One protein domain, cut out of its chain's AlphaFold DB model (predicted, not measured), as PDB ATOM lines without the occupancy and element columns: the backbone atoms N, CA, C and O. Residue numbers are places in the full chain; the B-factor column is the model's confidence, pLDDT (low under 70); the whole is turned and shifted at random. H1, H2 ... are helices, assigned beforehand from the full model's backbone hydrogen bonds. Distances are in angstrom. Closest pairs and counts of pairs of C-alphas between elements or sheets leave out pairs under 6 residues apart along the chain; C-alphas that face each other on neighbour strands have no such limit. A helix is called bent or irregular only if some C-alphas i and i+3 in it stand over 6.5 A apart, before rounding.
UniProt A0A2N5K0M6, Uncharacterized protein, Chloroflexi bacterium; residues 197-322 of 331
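What this domain is: This is residues 197 to 322 of the 331 residues of an uncharacterized protein of Chloroflexi bacterium (UniProt A0A2N5K0M6). Four long helices run side by side as a rod-shaped bundle, H1 beside H2, H2 beside H3 and H3 beside H4, each running the opposite way to the one before. The bundle is open between its first and last helices: H1 and H4 are near each other, with 5 pairs of C-alphas within 10 A but no pair within 8 A. The printed part has 126 residues, with four named helices, H1 to H4, and no named strand; the class is all helix. It is compact, with a radius of gyration of the C-alphas of 16.0 A and spans of 49 by 24 by 22 A.

How they stand to each other: H1, residues 197 to 226, and H2, residues 230 to 252, form a helical hairpin and touch at a shallow tilt of 4 degrees; their closest C-alphas, of Thr 224 and Arg 233, are 5.4 A apart. H3, residues 258 to 287, forms the next hairpin with H2, touching it at a shallow tilt of 20 degrees; the closest C-alphas, of Arg 241 and Gln 275, are 5.8 A apart. H4, residues 290 to 320, forms the third hairpin with H3, touching it at a shallow tilt of 19 degrees; the closest C-alphas, of Gly 270 and Ala 303, are 4.1 A apart. H1 and H3 are apart, as are H2 and H4. Each O i to N i+4 pair is within hydrogen-bond range in H1, H2 and H4; in H3, 24 of 26 are.

Where its parts are: H1 begins at C-alpha 197 (-28.842, 17.605, 18.263) and is 44.1 A long; H2 is 32.7 A. H3, 43.9 A, is irregular: C-alphas 259 and 262 are 7.6 A apart. H4, 45.7 A, ends at C-alpha 320 (-16.351, 18.752, 25.028).

The domain as a whole: The C-alphas farthest apart, of Ser 287 and Ser 322, are 50.9 A apart. The printed part has no cut, and its three links are tight. Mean pLDDT of the printed part is 89.4; residues 227 to 228, 230, 287 to 290 and 292 are under 70.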
ATOM      1  N   ALA A 197     -28.192  18.510  19.212       84.69
ATOM      2  CA  ALA A 197     -28.842  17.605  18.263       84.69
ATOM      3  C   ALA A 197     -28.246  17.701  16.845       84.69
ATOM      4  O   ALA A 197     -28.050  16.680  16.196       84.69
ATOM      5  N   VAL A 198     -27.908  18.912  16.386       87.25
ATOM      6  CA  VAL A 198     -27.311  19.138  15.057       87.25
ATOM      7  C   VAL A 198     -25.920  18.515  14.985       87.25
ATOM      8  O   VAL A 198     -25.581  17.859  14.003       87.25
ATOM      9  N   VAL A 199     -25.133  18.678  16.052       88.38
ATOM     10  CA  VAL A 199     -23.791  18.091  16.155       88.38
ATOM     11  C   VAL A 199     -23.859  16.561  16.133       88.38
ATOM     12  O   VAL A 199     -23.091  15.930  15.410       88.38
ATOM     13  N   ALA A 200     -24.798  15.962  16.872       87.88
ATOM     14  CA  ALA A 200     -24.991  14.513  16.883       87.88
ATOM     15  C   ALA A 200     -25.361  13.971  15.489       87.88
ATOM     16  O   ALA A 200     -24.702  13.061  14.995       87.88
ATOM     17  N   THR A 201     -26.332  14.587  14.802       90.81
ATOM     18  CA  THR A 201     -26.738  14.166  13.446       90.81
ATOM     19  C   THR A 201     -25.604  14.285  12.423       90.81
ATOM     20  O   THR A 201     -25.452  13.420  11.555       90.81
ATOM     21  N   TYR A 202     -24.779  15.331  12.525       92.25
ATOM     22  CA  TYR A 202     -23.582  15.471  11.697       92.25
ATOM     23  C   TYR A 202     -22.607  14.303  11.920       92.25
ATOM     24  O   TYR A 202     -22.149  13.687  10.954       92.25
ATOM     25  N   PHE A 203     -22.318  13.965  13.181       91.56
ATOM     26  CA  PHE A 203     -21.395  12.876  13.498       91.56
ATOM     27  C   PHE A 203     -21.928  11.497  13.106       91.56
ATOM     28  O   PHE A 203     -21.155  10.659  12.645       91.56
ATOM     29  N   ASP A 204     -23.232  11.259  13.212       91.25
ATOM     30  CA  ASP A 204     -23.838  10.021  12.717       91.25
ATOM     31  C   ASP A 204     -23.636   9.876  11.202       91.25
ATOM     32  O   ASP A 204     -23.219   8.821  10.717       91.25
ATOM     33  N   SER A 205     -23.848  10.967  10.458       93.50
ATOM     34  CA  SER A 205     -23.689  10.998   8.999       93.50
ATOM     35  C   SER A 205     -22.240  10.744   8.578       93.50
ATOM     36  O   SER A 205     -21.983   9.937   7.684       93.50
ATOM     37  N   ILE A 206     -21.269  11.376   9.247       93.00
ATOM     38  CA  ILE A 206     -19.856  11.195   8.892       93.00
ATOM     39  C   ILE A 206     -19.335   9.807   9.274       93.00
ATOM     40  O   ILE A 206     -18.542   9.218   8.540       93.00
ATOM     41  N   ASN A 207     -19.803   9.244  10.391       91.62
ATOM     42  CA  ASN A 207     -19.414   7.901  10.812       91.62
ATOM     43  C   ASN A 207     -19.972   6.827   9.872       91.62
ATOM     44  O   ASN A 207     -19.276   5.847   9.600       91.62
ATOM     45  N   ALA A 208     -21.174   7.026   9.324       93.12
ATOM     46  CA  ALA A 208     -21.723   6.143   8.300       93.12
ATOM     47  C   ALA A 208     -20.803   6.066   7.065       93.12
ATOM     48  O   ALA A 208     -20.433   4.968   6.645       93.12
ATOM     49  N   GLU A 209     -20.348   7.210   6.543       94.50
ATOM     50  CA  GLU A 209     -19.413   7.248   5.408       94.50
ATOM     51  C   GLU A 209     -18.043   6.646   5.749       94.50
ATOM     52  O   GLU A 209     -17.477   5.879   4.964       94.50
ATOM     53  N   ARG A 210     -17.520   6.906   6.956       93.44
ATOM     54  CA  ARG A 210     -16.264   6.297   7.426       93.44
ATOM     55  C   ARG A 210     -16.335   4.771   7.446       93.44
ATOM     56  O   ARG A 210     -15.383   4.122   7.015       93.44
ATOM     57  N   HIS A 211     -17.445   4.188   7.894       93.81
ATOM     58  CA  HIS A 211     -17.624   2.735   7.881       93.81
ATOM     59  C   HIS A 211     -17.624   2.152   6.462       93.81
ATOM     60  O   HIS A 211     -17.035   1.092   6.235       93.81
ATOM     61  N   ILE A 212     -18.224   2.850   5.496       95.25
ATOM     62  CA  ILE A 212     -18.213   2.431   4.089       95.25
ATOM     63  C   ILE A 212     -16.778   2.433   3.538       95.25
ATOM     64  O   ILE A 212     -16.349   1.455   2.917       95.25
ATOM     65  N   LEU A 213     -16.011   3.495   3.804       95.31
ATOM     66  CA  LEU A 213     -14.608   3.605   3.386       95.31
ATOM     67  C   LEU A 213     -13.721   2.515   3.998       95.31
ATOM     68  O   LEU A 213     -12.856   1.958   3.315       95.31
ATOM     69  N   GLN A 214     -13.952   2.161   5.262       93.12
ATOM     70  CA  GLN A 214     -13.242   1.065   5.918       93.12
ATOM     71  C   GLN A 214     -13.521  -0.281   5.255       93.12
ATOM     72  O   GLN A 214     -12.579  -0.989   4.898       93.12
ATOM     73  N   ALA A 215     -14.794  -0.603   5.020       95.25
ATOM     74  CA  ALA A 215     -15.176  -1.844   4.352       95.25
ATOM     75  C   ALA A 215     -14.564  -1.943   2.941       95.25
ATOM     76  O   ALA A 215     -14.066  -3.000   2.544       95.25
ATOM     77  N   ALA A 216     -14.537  -0.835   2.195       95.25
ATOM     78  CA  ALA A 216     -13.906  -0.779   0.878       95.25
ATOM     79  C   ALA A 216     -12.382  -0.961   0.944       95.25
ATOM     80  O   ALA A 216     -11.809  -1.690   0.132       95.25
ATOM     81  N   SER A 217     -11.729  -0.358   1.938       94.31
ATOM     82  CA  SER A 217     -10.286  -0.495   2.170       94.31
ATOM     83  C   SER A 217      -9.893  -1.929   2.544       94.31
ATOM     84  O   SER A 217      -8.872  -2.445   2.085       94.31
ATOM     85  N   GLU A 218     -10.713  -2.608   3.348       94.88
ATOM     86  CA  GLU A 218     -10.530  -4.021   3.693       94.88
ATOM     87  C   GLU A 218     -10.734  -4.938   2.483       94.88
ATOM     88  O   GLU A 218      -9.927  -5.844   2.252       94.88
ATOM     89  N   ALA A 219     -11.767  -4.683   1.675       92.62
ATOM     90  CA  ALA A 219     -12.009  -5.413   0.431       92.62
ATOM     91  C   ALA A 219     -10.850  -5.243  -0.565       92.62
ATOM     92  O   ALA A 219     -10.397  -6.226  -1.166       92.62
ATOM     93  N   TYR A 220     -10.326  -4.021  -0.688       92.69
ATOM     94  CA  TYR A 220      -9.126  -3.730  -1.465       92.69
ATOM     95  C   TYR A 220      -7.931  -4.552  -0.972       92.69
ATOM     96  O   TYR A 220      -7.380  -5.331  -1.749       92.69
ATOM     97  N   ARG A 221      -7.592  -4.465   0.323       91.19
ATOM     98  CA  ARG A 221      -6.457  -5.180   0.935       91.19
ATOM     99  C   ARG A 221      -6.547  -6.691   0.723       91.19
ATOM    100  O   ARG A 221      -5.604  -7.313   0.240       91.19
ATOM    101  N   LYS A 222      -7.717  -7.275   1.003       90.94
ATOM    102  CA  LYS A 222      -7.989  -8.705   0.801       90.94
ATOM    103  C   LYS A 222      -7.740  -9.130  -0.648       90.94
ATOM    104  O   LYS A 222      -7.187 -10.201  -0.892       90.94
ATOM    105  N   THR A 223      -8.138  -8.291  -1.602       83.75
ATOM    106  CA  THR A 223      -7.953  -8.567  -3.028       83.75
ATOM    107  C   THR A 223      -6.489  -8.422  -3.429       83.75
ATOM    108  O   THR A 223      -5.955  -9.309  -4.093       83.75
ATOM    109  N   THR A 224      -5.797  -7.362  -3.011       81.25
ATOM    110  CA  THR A 224      -4.401  -7.115  -3.400       81.25
ATOM    111  C   THR A 224      -3.412  -8.107  -2.799       81.25
ATOM    112  O   THR A 224      -2.481  -8.510  -3.500       81.25
ATOM    113  N   ASP A 225      -3.632  -8.538  -1.555       81.44
ATOM    114  CA  ASP A 225      -2.763  -9.495  -0.858       81.44
ATOM    115  C   ASP A 225      -2.862 -10.902  -1.471       81.44
ATOM    116  O   ASP A 225      -1.870 -11.627  -1.546       81.44
ATOM    117  N   GLY A 226      -4.051 -11.280  -1.958       71.75
ATOM    118  CA  GLY A 226      -4.299 -12.568  -2.614       71.75
ATOM    119  C   GLY A 226      -4.060 -12.587  -4.131       71.75
ATOM    120  O   GLY A 226      -3.914 -13.666  -4.710       71.75
ATOM    121  N   SER A 227      -4.020 -11.424  -4.791       69.88
ATOM    122  CA  SER A 227      -3.978 -11.333  -6.259       69.88
ATOM    123  C   SER A 227      -2.627 -11.725  -6.848       69.88
ATOM    124  O   SER A 227      -1.570 -11.221  -6.440       69.88
ATOM    125  N   ARG A 228      -2.680 -12.554  -7.897       59.53
ATOM    126  CA  ARG A 228      -1.512 -13.014  -8.671       59.53
ATOM    127  C   ARG A 228      -1.283 -12.205  -9.945       59.53
ATOM    128  O   ARG A 228      -0.203 -12.302 -10.523       59.53
ATOM    129  N   THR A 229      -2.268 -11.415 -10.375       70.56
ATOM    130  CA  THR A 229      -2.202 -10.648 -11.625       70.56
ATOM    131  C   THR A 229      -2.206  -9.138 -11.385       70.56
ATOM    132  O   THR A 229      -2.738  -8.643 -10.392       70.56
ATOM    133  N   SER A 230      -1.615  -8.382 -12.314       69.88
ATOM    134  CA  SER A 230      -1.673  -6.913 -12.304       69.88
ATOM    135  C   SER A 230      -3.084  -6.384 -12.578       69.88
ATOM    136  O   SER A 230      -3.455  -5.344 -12.044       69.88
ATOM    137  N   VAL A 231      -3.879  -7.110 -13.371       77.44
ATOM    138  CA  VAL A 231      -5.243  -6.718 -13.760       77.44
ATOM    139  C   VAL A 231      -6.199  -6.762 -12.569       77.44
ATOM    140  O   VAL A 231      -6.962  -5.818 -12.369       77.44
ATOM    141  N   GLU A 232      -6.133  -7.807 -11.740       79.88
ATOM    142  CA  GLU A 232      -6.946  -7.899 -10.518       79.88
ATOM    143  C   GLU A 232      -6.631  -6.749  -9.555       79.88
ATOM    144  O   GLU A 232      -7.542  -6.104  -9.039       79.88
ATOM    145  N   ARG A 233      -5.343  -6.428  -9.374       82.19
ATOM    146  CA  ARG A 233      -4.919  -5.315  -8.515       82.19
ATOM    147  C   ARG A 233      -5.379  -3.965  -9.056       82.19
ATOM    148  O   ARG A 233      -5.918  -3.177  -8.291       82.19
ATOM    149  N   ALA A 234      -5.238  -3.724 -10.360       82.38
ATOM    150  CA  ALA A 234      -5.723  -2.500 -10.995       82.38
ATOM    151  C   ALA A 234      -7.248  -2.349 -10.864       82.38
ATOM    152  O   ALA A 234      -7.742  -1.260 -10.581       82.38
ATOM    153  N   THR A 235      -7.991  -3.450 -11.005       88.62
ATOM    154  CA  THR A 235      -9.452  -3.459 -10.835       88.62
ATOM    155  C   THR A 235      -9.840  -3.134  -9.392       88.62
ATOM    156  O   THR A 235     -10.711  -2.297  -9.169       88.62
ATOM    157  N   ALA A 236      -9.160  -3.733  -8.409       92.69
ATOM    158  CA  ALA A 236      -9.375  -3.429  -6.996       92.69
ATOM    159  C   ALA A 236      -9.036  -1.965  -6.660       92.69
ATOM    160  O   ALA A 236      -9.793  -1.308  -5.947       92.69
ATOM    161  N   THR A 237      -7.938  -1.427  -7.205       93.06
ATOM    162  CA  THR A 237      -7.567  -0.011  -7.050       93.06
ATOM    163  C   THR A 237      -8.643   0.912  -7.623       93.06
ATOM    164  O   THR A 237      -9.022   1.874  -6.962       93.06
ATOM    165  N   LEU A 238      -9.181   0.607  -8.811       94.44
ATOM    166  CA  LEU A 238     -10.257   1.388  -9.425       94.44
ATOM    167  C   LEU A 238     -11.530   1.375  -8.567       94.44
ATOM    168  O   LEU A 238     -12.141   2.418  -8.358       94.44
ATOM    169  N   GLN A 239     -11.917   0.212  -8.040       95.81
ATOM    170  CA  GLN A 239     -13.091   0.093  -7.171       95.81
ATOM    171  C   GLN A 239     -12.953   0.929  -5.896       95.81
ATOM    172  O   GLN A 239     -13.895   1.633  -5.529       95.81
ATOM    173  N   LEU A 240     -11.782   0.884  -5.249       97.56
ATOM    174  CA  LEU A 240     -11.506   1.710  -4.075       97.56
ATOM    175  C   LEU A 240     -11.557   3.200  -4.431       97.56
ATOM    176  O   LEU A 240     -12.232   3.964  -3.752       97.56
ATOM    177  N   ARG A 241     -10.927   3.602  -5.538       97.88
ATOM    178  CA  ARG A 241     -10.916   4.986  -6.035       97.88
ATOM    179  C   ARG A 241     -12.315   5.545  -6.262       97.88
ATOM    180  O   ARG A 241     -12.620   6.637  -5.795       97.88
ATOM    181  N   GLU A 242     -13.186   4.776  -6.910       97.31
ATOM    182  CA  GLU A 242     -14.583   5.164  -7.120       97.31
ATOM    183  C   GLU A 242     -15.373   5.262  -5.808       97.31
ATOM    184  O   GLU A 242     -16.248   6.117  -5.673       97.31
ATOM    185  N   GLN A 243     -15.075   4.408  -4.822       98.00
ATOM    186  CA  GLN A 243     -15.697   4.512  -3.505       98.00
ATOM    187  C   GLN A 243     -15.230   5.761  -2.750       98.00
ATOM    188  O   GLN A 243     -16.070   6.477  -2.209       98.00
ATOM    189  N   VAL A 244     -13.924   6.048  -2.748       97.62
ATOM    190  CA  VAL A 244     -13.362   7.252  -2.116       97.62
ATOM    191  C   VAL A 244     -13.940   8.512  -2.762       97.62
ATOM    192  O   VAL A 244     -14.309   9.442  -2.050       97.62
ATOM    193  N   GLN A 245     -14.095   8.533  -4.090       97.81
ATOM    194  CA  GLN A 245     -14.745   9.645  -4.787       97.81
ATOM    195  C   GLN A 245     -16.202   9.835  -4.363       97.81
ATOM    196  O   GLN A 245     -16.608  10.956  -4.059       97.81
ATOM    197  N   ARG A 246     -16.982   8.752  -4.292       97.94
ATOM    198  CA  ARG A 246     -18.379   8.828  -3.846       97.94
ATOM    199  C   ARG A 246     -18.496   9.338  -2.412       97.94
ATOM    200  O   ARG A 246     -19.267  10.263  -2.180       97.94
ATOM    201  N   SER A 247     -17.717   8.790  -1.481       97.12
ATOM    202  CA  SER A 247     -17.751   9.226  -0.081       97.12
ATOM    203  C   SER A 247     -17.232  10.655   0.097       97.12
ATOM    204  O   SER A 247     -17.809  11.398   0.880       97.12
ATOM    205  N   HIS A 248     -16.233  11.098  -0.678       97.56
ATOM    206  CA  HIS A 248     -15.820  12.507  -0.691       97.56
ATOM    207  C   HIS A 248     -16.996  13.428  -1.046       97.56
ATOM    208  O   HIS A 248     -17.280  14.361  -0.303       97.56
ATOM    209  N   SER A 249     -17.719  13.150  -2.138       97.31
ATOM    210  CA  SER A 249     -18.875  13.966  -2.538       97.31
ATOM    211  C   SER A 249     -20.028  13.927  -1.528       97.31
ATOM    212  O   SER A 249     -20.698  14.937  -1.336       97.31
ATOM    213  N   GLN A 250     -20.270  12.785  -0.871       97.00
ATOM    214  CA  GLN A 250     -21.288  12.688   0.184       97.00
ATOM    215  C   GLN A 250     -20.910  13.516   1.414       97.00
ATOM    216  O   GLN A 250     -21.752  14.227   1.956       97.00
ATOM    217  N   ILE A 251     -19.643  13.462   1.833       96.12
ATOM    218  CA  ILE A 251     -19.150  14.225   2.984       96.12
ATOM    219  C   ILE A 251     -19.151  15.723   2.673       96.12
ATOM    220  O   ILE A 251     -19.600  16.499   3.506       96.12
ATOM    221  N   GLU A 252     -18.736  16.127   1.473       96.38
ATOM    222  CA  GLU A 252     -18.754  17.528   1.029       96.38
ATOM    223  C   GLU A 252     -20.164  18.144   1.051       96.38
ATOM    224  O   GLU A 252     -20.322  19.337   1.300       96.38
ATOM    225  N   ALA A 253     -21.206  17.332   0.840       95.75
ATOM    226  CA  ALA A 253     -22.596  17.776   0.915       95.75
ATOM    227  C   ALA A 253     -23.106  17.991   2.357       95.75
ATOM    228  O   ALA A 253     -24.176  18.579   2.546       95.75
ATOM    229  N   LEU A 254     -22.378  17.520   3.377       94.38
ATOM    230  CA  LEU A 254     -22.747  17.716   4.779       94.38
ATOM    231  C   LEU A 254     -22.484  19.162   5.216       94.38
ATOM    232  O   LEU A 254     -21.560  19.826   4.755       94.38
ATOM    233  N   GLN A 255     -23.279  19.645   6.168       91.88
ATOM    234  CA  GLN A 255     -23.116  20.977   6.753       91.88
ATOM    235  C   GLN A 255     -22.461  20.852   8.135       91.88
ATOM    236  O   GLN A 255     -23.158  20.542   9.107       91.88
ATOM    237  N   PRO A 256     -21.132  21.046   8.257       92.06
ATOM    238  CA  PRO A 256     -20.472  20.979   9.550       92.06
ATOM    239  C   PRO A 256     -20.836  22.197  10.417       92.06
ATOM    240  O   PRO A 256     -20.909  23.321   9.912       92.06
ATOM    241  N   PRO A 257     -20.995  22.016  11.740       90.00
ATOM    242  CA  PRO A 257     -20.956  23.117  12.694       90.00
ATOM    243  C   PRO A 257     -19.706  23.981  12.511       90.00
ATOM    244  O   PRO A 257     -18.617  23.467  12.243       90.00
ATOM    245  N   THR A 258     -19.835  25.291  12.721       89.94
ATOM    246  CA  THR A 258     -18.743  26.261  12.509       89.94
ATOM    247  C   THR A 258     -17.486  25.933  13.312       89.94
ATOM    248  O   THR A 258     -16.378  26.165  12.840       89.94
ATOM    249  N   GLU A 259     -17.653  25.349  14.497       89.00
ATOM    250  CA  GLU A 259     -16.569  24.966  15.409       89.00
ATOM    251  C   GLU A 259     -15.697  23.822  14.857       89.00
ATOM    252  O   GLU A 259     -14.506  23.765  15.153       89.00
ATOM    253  N   ILE A 260     -16.253  22.949  14.006       91.81
ATOM    254  CA  ILE A 260     -15.548  21.795  13.415       91.81
ATOM    255  C   ILE A 260     -15.413  21.873  11.891       91.81
ATOM    256  O   ILE A 260     -14.974  20.913  11.257       91.81
ATOM    257  N   ALA A 261     -15.739  23.018  11.288       93.31
ATOM    258  CA  ALA A 261     -15.620  23.227   9.847       93.31
ATOM    259  C   ALA A 261     -14.174  23.045   9.345       93.31
ATOM    260  O   ALA A 261     -13.960  22.470   8.281       93.31
ATOM    261  N   ALA A 262     -13.173  23.459  10.131       94.75
ATOM    262  CA  ALA A 262     -11.763  23.258   9.786       94.75
ATOM    263  C   ALA A 262     -11.369  21.769   9.773       94.75
ATOM    264  O   ALA A 262     -10.698  21.315   8.850       94.75
ATOM    265  N   ALA A 263     -11.830  21.000  10.765       94.50
ATOM    266  CA  ALA A 263     -11.621  19.554  10.834       94.50
ATOM    267  C   ALA A 263     -12.278  18.826   9.653       94.50
ATOM    268  O   ALA A 263     -11.696  17.917   9.071       94.50
ATOM    269  N   HIS A 264     -13.481  19.270   9.282       96.38
ATOM    270  CA  HIS A 264     -14.208  18.764   8.127       96.38
ATOM    271  C   HIS A 264     -13.445  18.965   6.815       96.38
ATOM    272  O   HIS A 264     -13.263  18.007   6.068       96.38
ATOM    273  N   GLN A 265     -12.949  20.178   6.563       96.94
ATOM    274  CA  GLN A 265     -12.158  20.460   5.363       96.94
ATOM    275  C   GLN A 265     -10.863  19.645   5.328       96.94
ATOM    276  O   GLN A 265     -10.559  19.026   4.316       96.94
ATOM    277  N   LEU A 266     -10.163  19.534   6.460       96.50
ATOM    278  CA  LEU A 266      -8.940  18.736   6.545       96.50
ATOM    279  C   LEU A 266      -9.174  17.247   6.230       96.50
ATOM    280  O   LEU A 266      -8.306  16.579   5.672       96.50
ATOM    281  N   TYR A 267     -10.349  16.714   6.576       96.75
ATOM    282  CA  TYR A 267     -10.720  15.347   6.219       96.75
ATOM    283  C   TYR A 267     -10.972  15.188   4.710       96.75
ATOM    284  O   TYR A 267     -10.515  14.207   4.121       96.75
ATOM    285  N   LEU A 268     -11.662  16.148   4.081       97.75
ATOM    286  CA  LEU A 268     -11.879  16.166   2.629       97.75
ATOM    287  C   LEU A 268     -10.555  16.261   1.862       97.75
ATOM    288  O   LEU A 268     -10.335  15.471   0.944       97.75
ATOM    289  N   ASP A 269      -9.643  17.137   2.294       97.56
ATOM    290  CA  ASP A 269      -8.297  17.256   1.722       97.56
ATOM    291  C   ASP A 269      -7.543  15.916   1.786       97.56
ATOM    292  O   ASP A 269      -6.924  15.479   0.808       97.56
ATOM    293  N   GLY A 270      -7.671  15.204   2.911       96.38
ATOM    294  CA  GLY A 270      -7.094  13.876   3.092       96.38
ATOM    295  C   GLY A 270      -7.659  12.839   2.117       96.38
ATOM    296  O   GLY A 270      -6.895  12.102   1.491       96.38
ATOM    297  N   LEU A 271      -8.981  12.812   1.919       97.00
ATOM    298  CA  LEU A 271      -9.615  11.937   0.924       97.00
ATOM    299  C   LEU A 271      -9.216  12.305  -0.513       97.00
ATOM    300  O   LEU A 271      -9.032  11.416  -1.346       97.00
ATOM    301  N   ALA A 272      -9.049  13.591  -0.820       97.31
ATOM    302  CA  ALA A 272      -8.591  14.040  -2.132       97.31
ATOM    303  C   ALA A 272      -7.149  13.579  -2.419       97.31
ATOM    304  O   ALA A 272      -6.845  13.136  -3.530       97.31
ATOM    305  N   LEU A 273      -6.262  13.617  -1.421       96.81
ATOM    306  CA  LEU A 273      -4.908  13.058  -1.525       96.81
ATOM    307  C   LEU A 273      -4.923  11.537  -1.722       96.81
ATOM    308  O   LEU A 273      -4.129  11.011  -2.506       96.81
ATOM    309  N   GLU A 274      -5.836  10.826  -1.058       96.75
ATOM    310  CA  GLU A 274      -6.017   9.388  -1.255       96.75
ATOM    311  C   GLU A 274      -6.469   9.064  -2.689       96.75
ATOM    312  O   GLU A 274      -5.893   8.179  -3.327       96.75
ATOM    313  N   GLN A 275      -7.409   9.831  -3.253       96.69
ATOM    314  CA  GLN A 275      -7.802   9.702  -4.664       96.69
ATOM    315  C   GLN A 275      -6.619   9.927  -5.609       96.69
ATOM    316  O   GLN A 275      -6.389   9.109  -6.500       96.69
ATOM    317  N   GLN A 276      -5.826  10.983  -5.389       97.00
ATOM    318  CA  GLN A 276      -4.626  11.251  -6.190       97.00
ATOM    319  C   GLN A 276      -3.635  10.082  -6.131       97.00
ATOM    320  O   GLN A 276      -3.054   9.708  -7.149       97.00
ATOM    321  N   ALA A 277      -3.447   9.474  -4.958       93.69
ATOM    322  CA  ALA A 277      -2.584   8.310  -4.822       93.69
ATOM    323  C   ALA A 277      -3.110   7.091  -5.592       93.69
ATOM    324  O   ALA A 277      -2.331   6.378  -6.228       93.69
ATOM    325  N   LEU A 278      -4.422   6.850  -5.549       95.75
ATOM    326  CA  LEU A 278      -5.064   5.759  -6.280       95.75
ATOM    327  C   LEU A 278      -4.953   5.966  -7.798       95.75
ATOM    328  O   LEU A 278      -4.630   5.019  -8.512       95.75
ATOM    329  N   ASP A 279      -5.114   7.200  -8.279       95.38
ATOM    330  CA  ASP A 279      -4.916   7.557  -9.687       95.38
ATOM    331  C   ASP A 279      -3.460   7.333 -10.133       95.38
ATOM    332  O   ASP A 279      -3.216   6.742 -11.186       95.38
ATOM    333  N   LEU A 280      -2.481   7.702  -9.300       89.75
ATOM    334  CA  LEU A 280      -1.062   7.414  -9.549       89.75
ATOM    335  C   LEU A 280      -0.774   5.906  -9.601       89.75
ATOM    336  O   LEU A 280      -0.003   5.455 -10.446       89.75
ATOM    337  N   MET A 281      -1.401   5.104  -8.734       86.69
ATOM    338  CA  MET A 281      -1.272   3.642  -8.777       86.69
ATOM    339  C   MET A 281      -1.906   3.040 -10.039       86.69
ATOM    340  O   MET A 281      -1.338   2.117 -10.625       86.69
ATOM    341  N   LEU A 282      -3.047   3.563 -10.493       85.56
ATOM    342  CA  LEU A 282      -3.664   3.157 -11.761       85.56
ATOM    343  C   LEU A 282      -2.769   3.495 -12.953       85.56
ATOM    344  O   LEU A 282      -2.588   2.663 -13.844       85.56
ATOM    345  N   GLU A 283      -2.167   4.681 -12.950       80.00
ATOM    346  CA  GLU A 283      -1.232   5.088 -13.994       80.00
ATOM    347  C   GLU A 283       0.066   4.271 -13.949       80.00
ATOM    348  O   GLU A 283       0.617   3.922 -14.993       80.00
ATOM    349  N   PHE A 284       0.516   3.849 -12.764       82.75
ATOM    350  CA  PHE A 284       1.595   2.873 -12.631       82.75
ATOM    351  C   PHE A 284       1.242   1.533 -13.288       82.75
ATOM    352  O   PHE A 284       2.078   0.971 -13.989       82.75
ATOM    353  N   TYR A 285       0.019   1.018 -13.133       76.69
ATOM    354  CA  TYR A 285      -0.362  -0.232 -13.803       76.69
ATOM    355  C   TYR A 285      -0.376  -0.123 -15.335       76.69
ATOM    356  O   TYR A 285      -0.267  -1.148 -16.009       76.69
ATOM    357  N   ARG A 286      -0.483   1.093 -15.886       72.62
ATOM    358  CA  ARG A 286      -0.422   1.361 -17.334       72.62
ATOM    359  C   ARG A 286       1.003   1.599 -17.833       72.62
ATOM    360  O   ARG A 286       1.389   1.054 -18.863       72.62
ATOM    361  N   SER A 287       1.770   2.422 -17.121       66.75
ATOM    362  CA  SER A 287       3.085   2.922 -17.549       66.75
ATOM    363  C   SER A 287       4.271   2.139 -16.974       66.75
ATOM    364  O   SER A 287       5.364   2.170 -17.538       66.75
ATOM    365  N   TYR A 288       4.066   1.440 -15.855       68.94
ATOM    366  CA  TYR A 288       5.092   0.807 -15.023       68.94
ATOM    367  C   TYR A 288       6.187   1.766 -14.515       68.94
ATOM    368  O   TYR A 288       7.287   1.319 -14.174       68.94
ATOM    369  N   ASP A 289       5.901   3.070 -14.427       67.62
ATOM    370  CA  ASP A 289       6.830   4.059 -13.875       67.62
ATOM    371  C   ASP A 289       6.877   3.996 -12.337       67.62
ATOM    372  O   ASP A 289       5.920   4.315 -11.631       67.62
ATOM    373  N   VAL A 290       8.034   3.605 -11.803       69.38
ATOM    374  CA  VAL A 290       8.271   3.482 -10.359       69.38
ATOM    375  C   VAL A 290       8.175   4.838  -9.647       69.38
ATOM    376  O   VAL A 290       7.798   4.879  -8.474       69.38
ATOM    377  N   ALA A 291       8.436   5.959 -10.329       73.06
ATOM    378  CA  ALA A 291       8.268   7.285  -9.737       73.06
ATOM    379  C   ALA A 291       6.819   7.526  -9.279       73.06
ATOM    380  O   ALA A 291       6.612   8.107  -8.211       73.06
ATOM    381  N   LEU A 292       5.831   7.000 -10.014       69.88
ATOM    382  CA  LEU A 292       4.413   7.090  -9.654       69.88
ATOM    383  C   LEU A 292       4.107   6.336  -8.358       69.88
ATOM    384  O   LEU A 292       3.334   6.822  -7.541       69.88
ATOM    385  N   THR A 293       4.758   5.193  -8.116       72.81
ATOM    386  CA  THR A 293       4.575   4.441  -6.860       72.81
ATOM    387  C   THR A 293       5.143   5.181  -5.650       72.81
ATOM    388  O   THR A 293       4.517   5.194  -4.591       72.81
ATOM    389  N   ASN A 294       6.276   5.871  -5.813       80.19
ATOM    390  CA  ASN A 294       6.856   6.704  -4.757       80.19
ATOM    391  C   ASN A 294       5.986   7.937  -4.473       80.19
ATOM    392  O   ASN A 294       5.762   8.283  -3.315       80.19
ATOM    393  N   GLN A 295       5.465   8.580  -5.523       85.69
ATOM    394  CA  GLN A 295       4.532   9.698  -5.379       85.69
ATOM    395  C   GLN A 295       3.226   9.250  -4.713       85.69
ATOM    396  O   GLN A 295       2.769   9.908  -3.784       85.69
ATOM    397  N   ALA A 296       2.664   8.109  -5.122       88.50
ATOM    398  CA  ALA A 296       1.469   7.542  -4.505       88.50
ATOM    399  C   ALA A 296       1.690   7.263  -3.012       88.50
ATOM    400  O   ALA A 296       0.852   7.625  -2.191       88.50
ATOM    401  N   ALA A 297       2.839   6.688  -2.639       84.88
ATOM    402  CA  ALA A 297       3.181   6.440  -1.240       84.88
ATOM    403  C   ALA A 297       3.245   7.736  -0.414       84.88
ATOM    404  O   ALA A 297       2.693   7.785   0.685       84.88
ATOM    405  N   LEU A 298       3.857   8.797  -0.956       89.88
ATOM    406  CA  LEU A 298       3.906  10.105  -0.300       89.88
ATOM    407  C   LEU A 298       2.499  10.692  -0.108       89.88
ATOM    408  O   LEU A 298       2.171  11.153   0.983       89.88
ATOM    409  N   ARG A 299       1.654  10.627  -1.144       93.00
ATOM    410  CA  ARG A 299       0.265  11.102  -1.082       93.00
ATOM    411  C   ARG A 299      -0.565  10.335  -0.056       93.00
ATOM    412  O   ARG A 299      -1.284  10.960   0.710       93.00
ATOM    413  N   LEU A 300      -0.414   9.011   0.033       92.25
ATOM    414  CA  LEU A 300      -1.079   8.204   1.065       92.25
ATOM    415  C   LEU A 300      -0.596   8.545   2.476       92.25
ATOM    416  O   LEU A 300      -1.391   8.540   3.413       92.25
ATOM    417  N   GLN A 301       0.695   8.830   2.650       92.44
ATOM    418  CA  GLN A 301       1.225   9.255   3.944       92.44
ATOM    419  C   GLN A 301       0.635  10.606   4.368       92.44
ATOM    420  O   GLN A 301       0.210  10.760   5.513       92.44
ATOM    421  N   GLU A 302       0.584  11.567   3.446       93.19
ATOM    422  CA  GLU A 302      -0.003  12.887   3.682       93.19
ATOM    423  C   GLU A 302      -1.509  12.782   3.976       93.19
ATOM    424  O   GLU A 302      -1.973  13.324   4.979       93.19
ATOM    425  N   ALA A 303      -2.239  11.984   3.189       94.94
ATOM    426  CA  ALA A 303      -3.656  11.687   3.397       94.94
ATOM    427  C   ALA A 303      -3.926  11.147   4.808       94.94
ATOM    428  O   ALA A 303      -4.755  11.690   5.537       94.94
ATOM    429  N   ARG A 304      -3.174  10.122   5.239       92.62
ATOM    430  CA  ARG A 304      -3.297   9.544   6.588       92.62
ATOM    431  C   ARG A 304      -3.051  10.575   7.680       92.62
ATOM    432  O   ARG A 304      -3.787  10.607   8.660       92.62
ATOM    433  N   SER A 305      -2.041  11.428   7.511       93.31
ATOM    434  CA  SER A 305      -1.736  12.485   8.477       93.31
ATOM    435  C   SER A 305      -2.896  13.473   8.634       93.31
ATOM    436  O   SER A 305      -3.256  13.830   9.761       93.31
ATOM    437  N   GLN A 306      -3.480  13.919   7.519       93.88
ATOM    438  CA  GLN A 306      -4.603  14.860   7.522       93.88
ATOM    439  C   GLN A 306      -5.867  14.222   8.111       93.88
ATOM    440  O   GLN A 306      -6.459  14.780   9.035       93.88
ATOM    441  N   ILE A 307      -6.209  13.007   7.671       94.31
ATOM    442  CA  ILE A 307      -7.349  12.234   8.185       94.31
ATOM    443  C   ILE A 307      -7.218  11.990   9.694       94.31
ATOM    444  O   ILE A 307      -8.192  12.155  10.433       94.31
ATOM    445  N   ALA A 308      -6.024  11.636  10.176       92.25
ATOM    446  CA  ALA A 308      -5.779  11.422  11.599       92.25
ATOM    447  C   ALA A 308      -5.964  12.715  12.403       92.25
ATOM    448  O   ALA A 308      -6.636  12.712  13.432       92.25
ATOM    449  N   THR A 309      -5.433  13.835  11.911       93.06
ATOM    450  CA  THR A 309      -5.553  15.136  12.585       93.06
ATOM    451  C   THR A 309      -7.010  15.602  12.639       93.06
ATOM    452  O   THR A 309      -7.480  16.032  13.693       93.06
ATOM    453  N   ALA A 310      -7.754  15.446  11.540       94.12
ATOM    454  CA  ALA A 310      -9.187  15.720  11.498       94.12
ATOM    455  C   ALA A 310      -9.953  14.853  12.513       94.12
ATOM    456  O   ALA A 310     -10.726  15.374  13.316       94.12
ATOM    457  N   THR A 311      -9.663  13.551  12.554       91.44
ATOM    458  CA  THR A 311     -10.310  12.610  13.483       91.44
ATOM    459  C   THR A 311     -10.058  12.984  14.944       91.44
ATOM    460  O   THR A 311     -11.007  13.076  15.719       91.44
ATOM    461  N   VAL A 312      -8.812  13.294  15.311       92.31
ATOM    462  CA  VAL A 312      -8.458  13.727  16.674       92.31
ATOM    463  C   VAL A 312      -9.190  15.014  17.058       92.31
ATOM    464  O   VAL A 312      -9.686  15.140  18.178       92.31
ATOM    465  N   SER A 313      -9.299  15.975  16.136       91.06
ATOM    466  CA  SER A 313     -10.021  17.223  16.407       91.06
ATOM    467  C   SER A 313     -11.530  17.011  16.602       91.06
ATOM    468  O   SER A 313     -12.126  17.643  17.474       91.06
ATOM    469  N   TRP A 314     -12.139  16.072  15.871       91.06
ATOM    470  CA  TRP A 314     -13.529  15.666  16.088       91.06
ATOM    471  C   TRP A 314     -13.737  14.963  17.426       91.06
ATOM    472  O   TRP A 314     -14.712  15.259  18.112       91.06
ATOM    473  N   GLU A 315     -12.827  14.072  17.820       88.94
ATOM    474  CA  GLU A 315     -12.886  13.387  19.114       88.94
ATOM    475  C   GLU A 315     -12.796  14.376  20.278       88.94
ATOM    476  O   GLU A 315     -13.625  14.340  21.189       88.94
ATOM    477  N   ALA A 316     -11.850  15.317  20.216       88.56
ATOM    478  CA  ALA A 316     -11.719  16.370  21.217       88.56
ATOM    479  C   ALA A 316     -12.998  17.217  21.329       88.56
ATOM    480  O   ALA A 316     -13.445  17.525  22.437       88.56
ATOM    481  N   PHE A 317     -13.613  17.557  20.192       89.69
ATOM    482  CA  PHE A 317     -14.857  18.318  20.158       89.69
ATOM    483  C   PHE A 317     -16.050  17.536  20.720       89.69
ATOM    484  O   PHE A 317     -16.821  18.060  21.523       89.69
ATOM    485  N   ALA A 318     -16.195  16.266  20.343       86.31
ATOM    486  CA  ALA A 318     -17.279  15.426  20.834       86.31
ATOM    487  C   ALA A 318     -17.206  15.222  22.353       86.31
ATOM    488  O   ALA A 318     -18.233  15.307  23.026       86.31
ATOM    489  N   ILE A 319     -16.000  15.059  22.912       86.38
ATOM    490  CA  ILE A 319     -15.788  14.991  24.365       86.38
ATOM    491  C   ILE A 319     -16.244  16.289  25.046       86.38
ATOM    492  O   ILE A 319     -16.943  16.230  26.056       86.38
ATOM    493  N   GLN A 320     -15.904  17.459  24.489       86.06
ATOM    494  CA  GLN A 320     -16.351  18.752  25.028       86.06
ATOM    495  C   GLN A 320     -17.878  18.890  25.016       86.06
ATOM    496  O   GLN A 320     -18.452  19.442  25.953       86.06
ATOM    497  N   GLN A 321     -18.533  18.354  23.988       82.38
ATOM    498  CA  GLN A 321     -19.988  18.378  23.844       82.38
ATOM    499  C   GLN A 321     -20.694  17.232  24.590       82.38
ATOM    500  O   GLN A 321     -21.915  17.174  24.571       82.38
ATOM    501  N   SER A 322     -19.970  16.342  25.283       82.00
ATOM    502  CA  SER A 322     -20.529  15.126  25.910       82.00
ATOM    503  C   SER A 322     -21.251  14.188  24.924       82.00
ATOM    504  O   SER A 322     -22.188  13.478  25.293       82.00
TER     505      SER A 322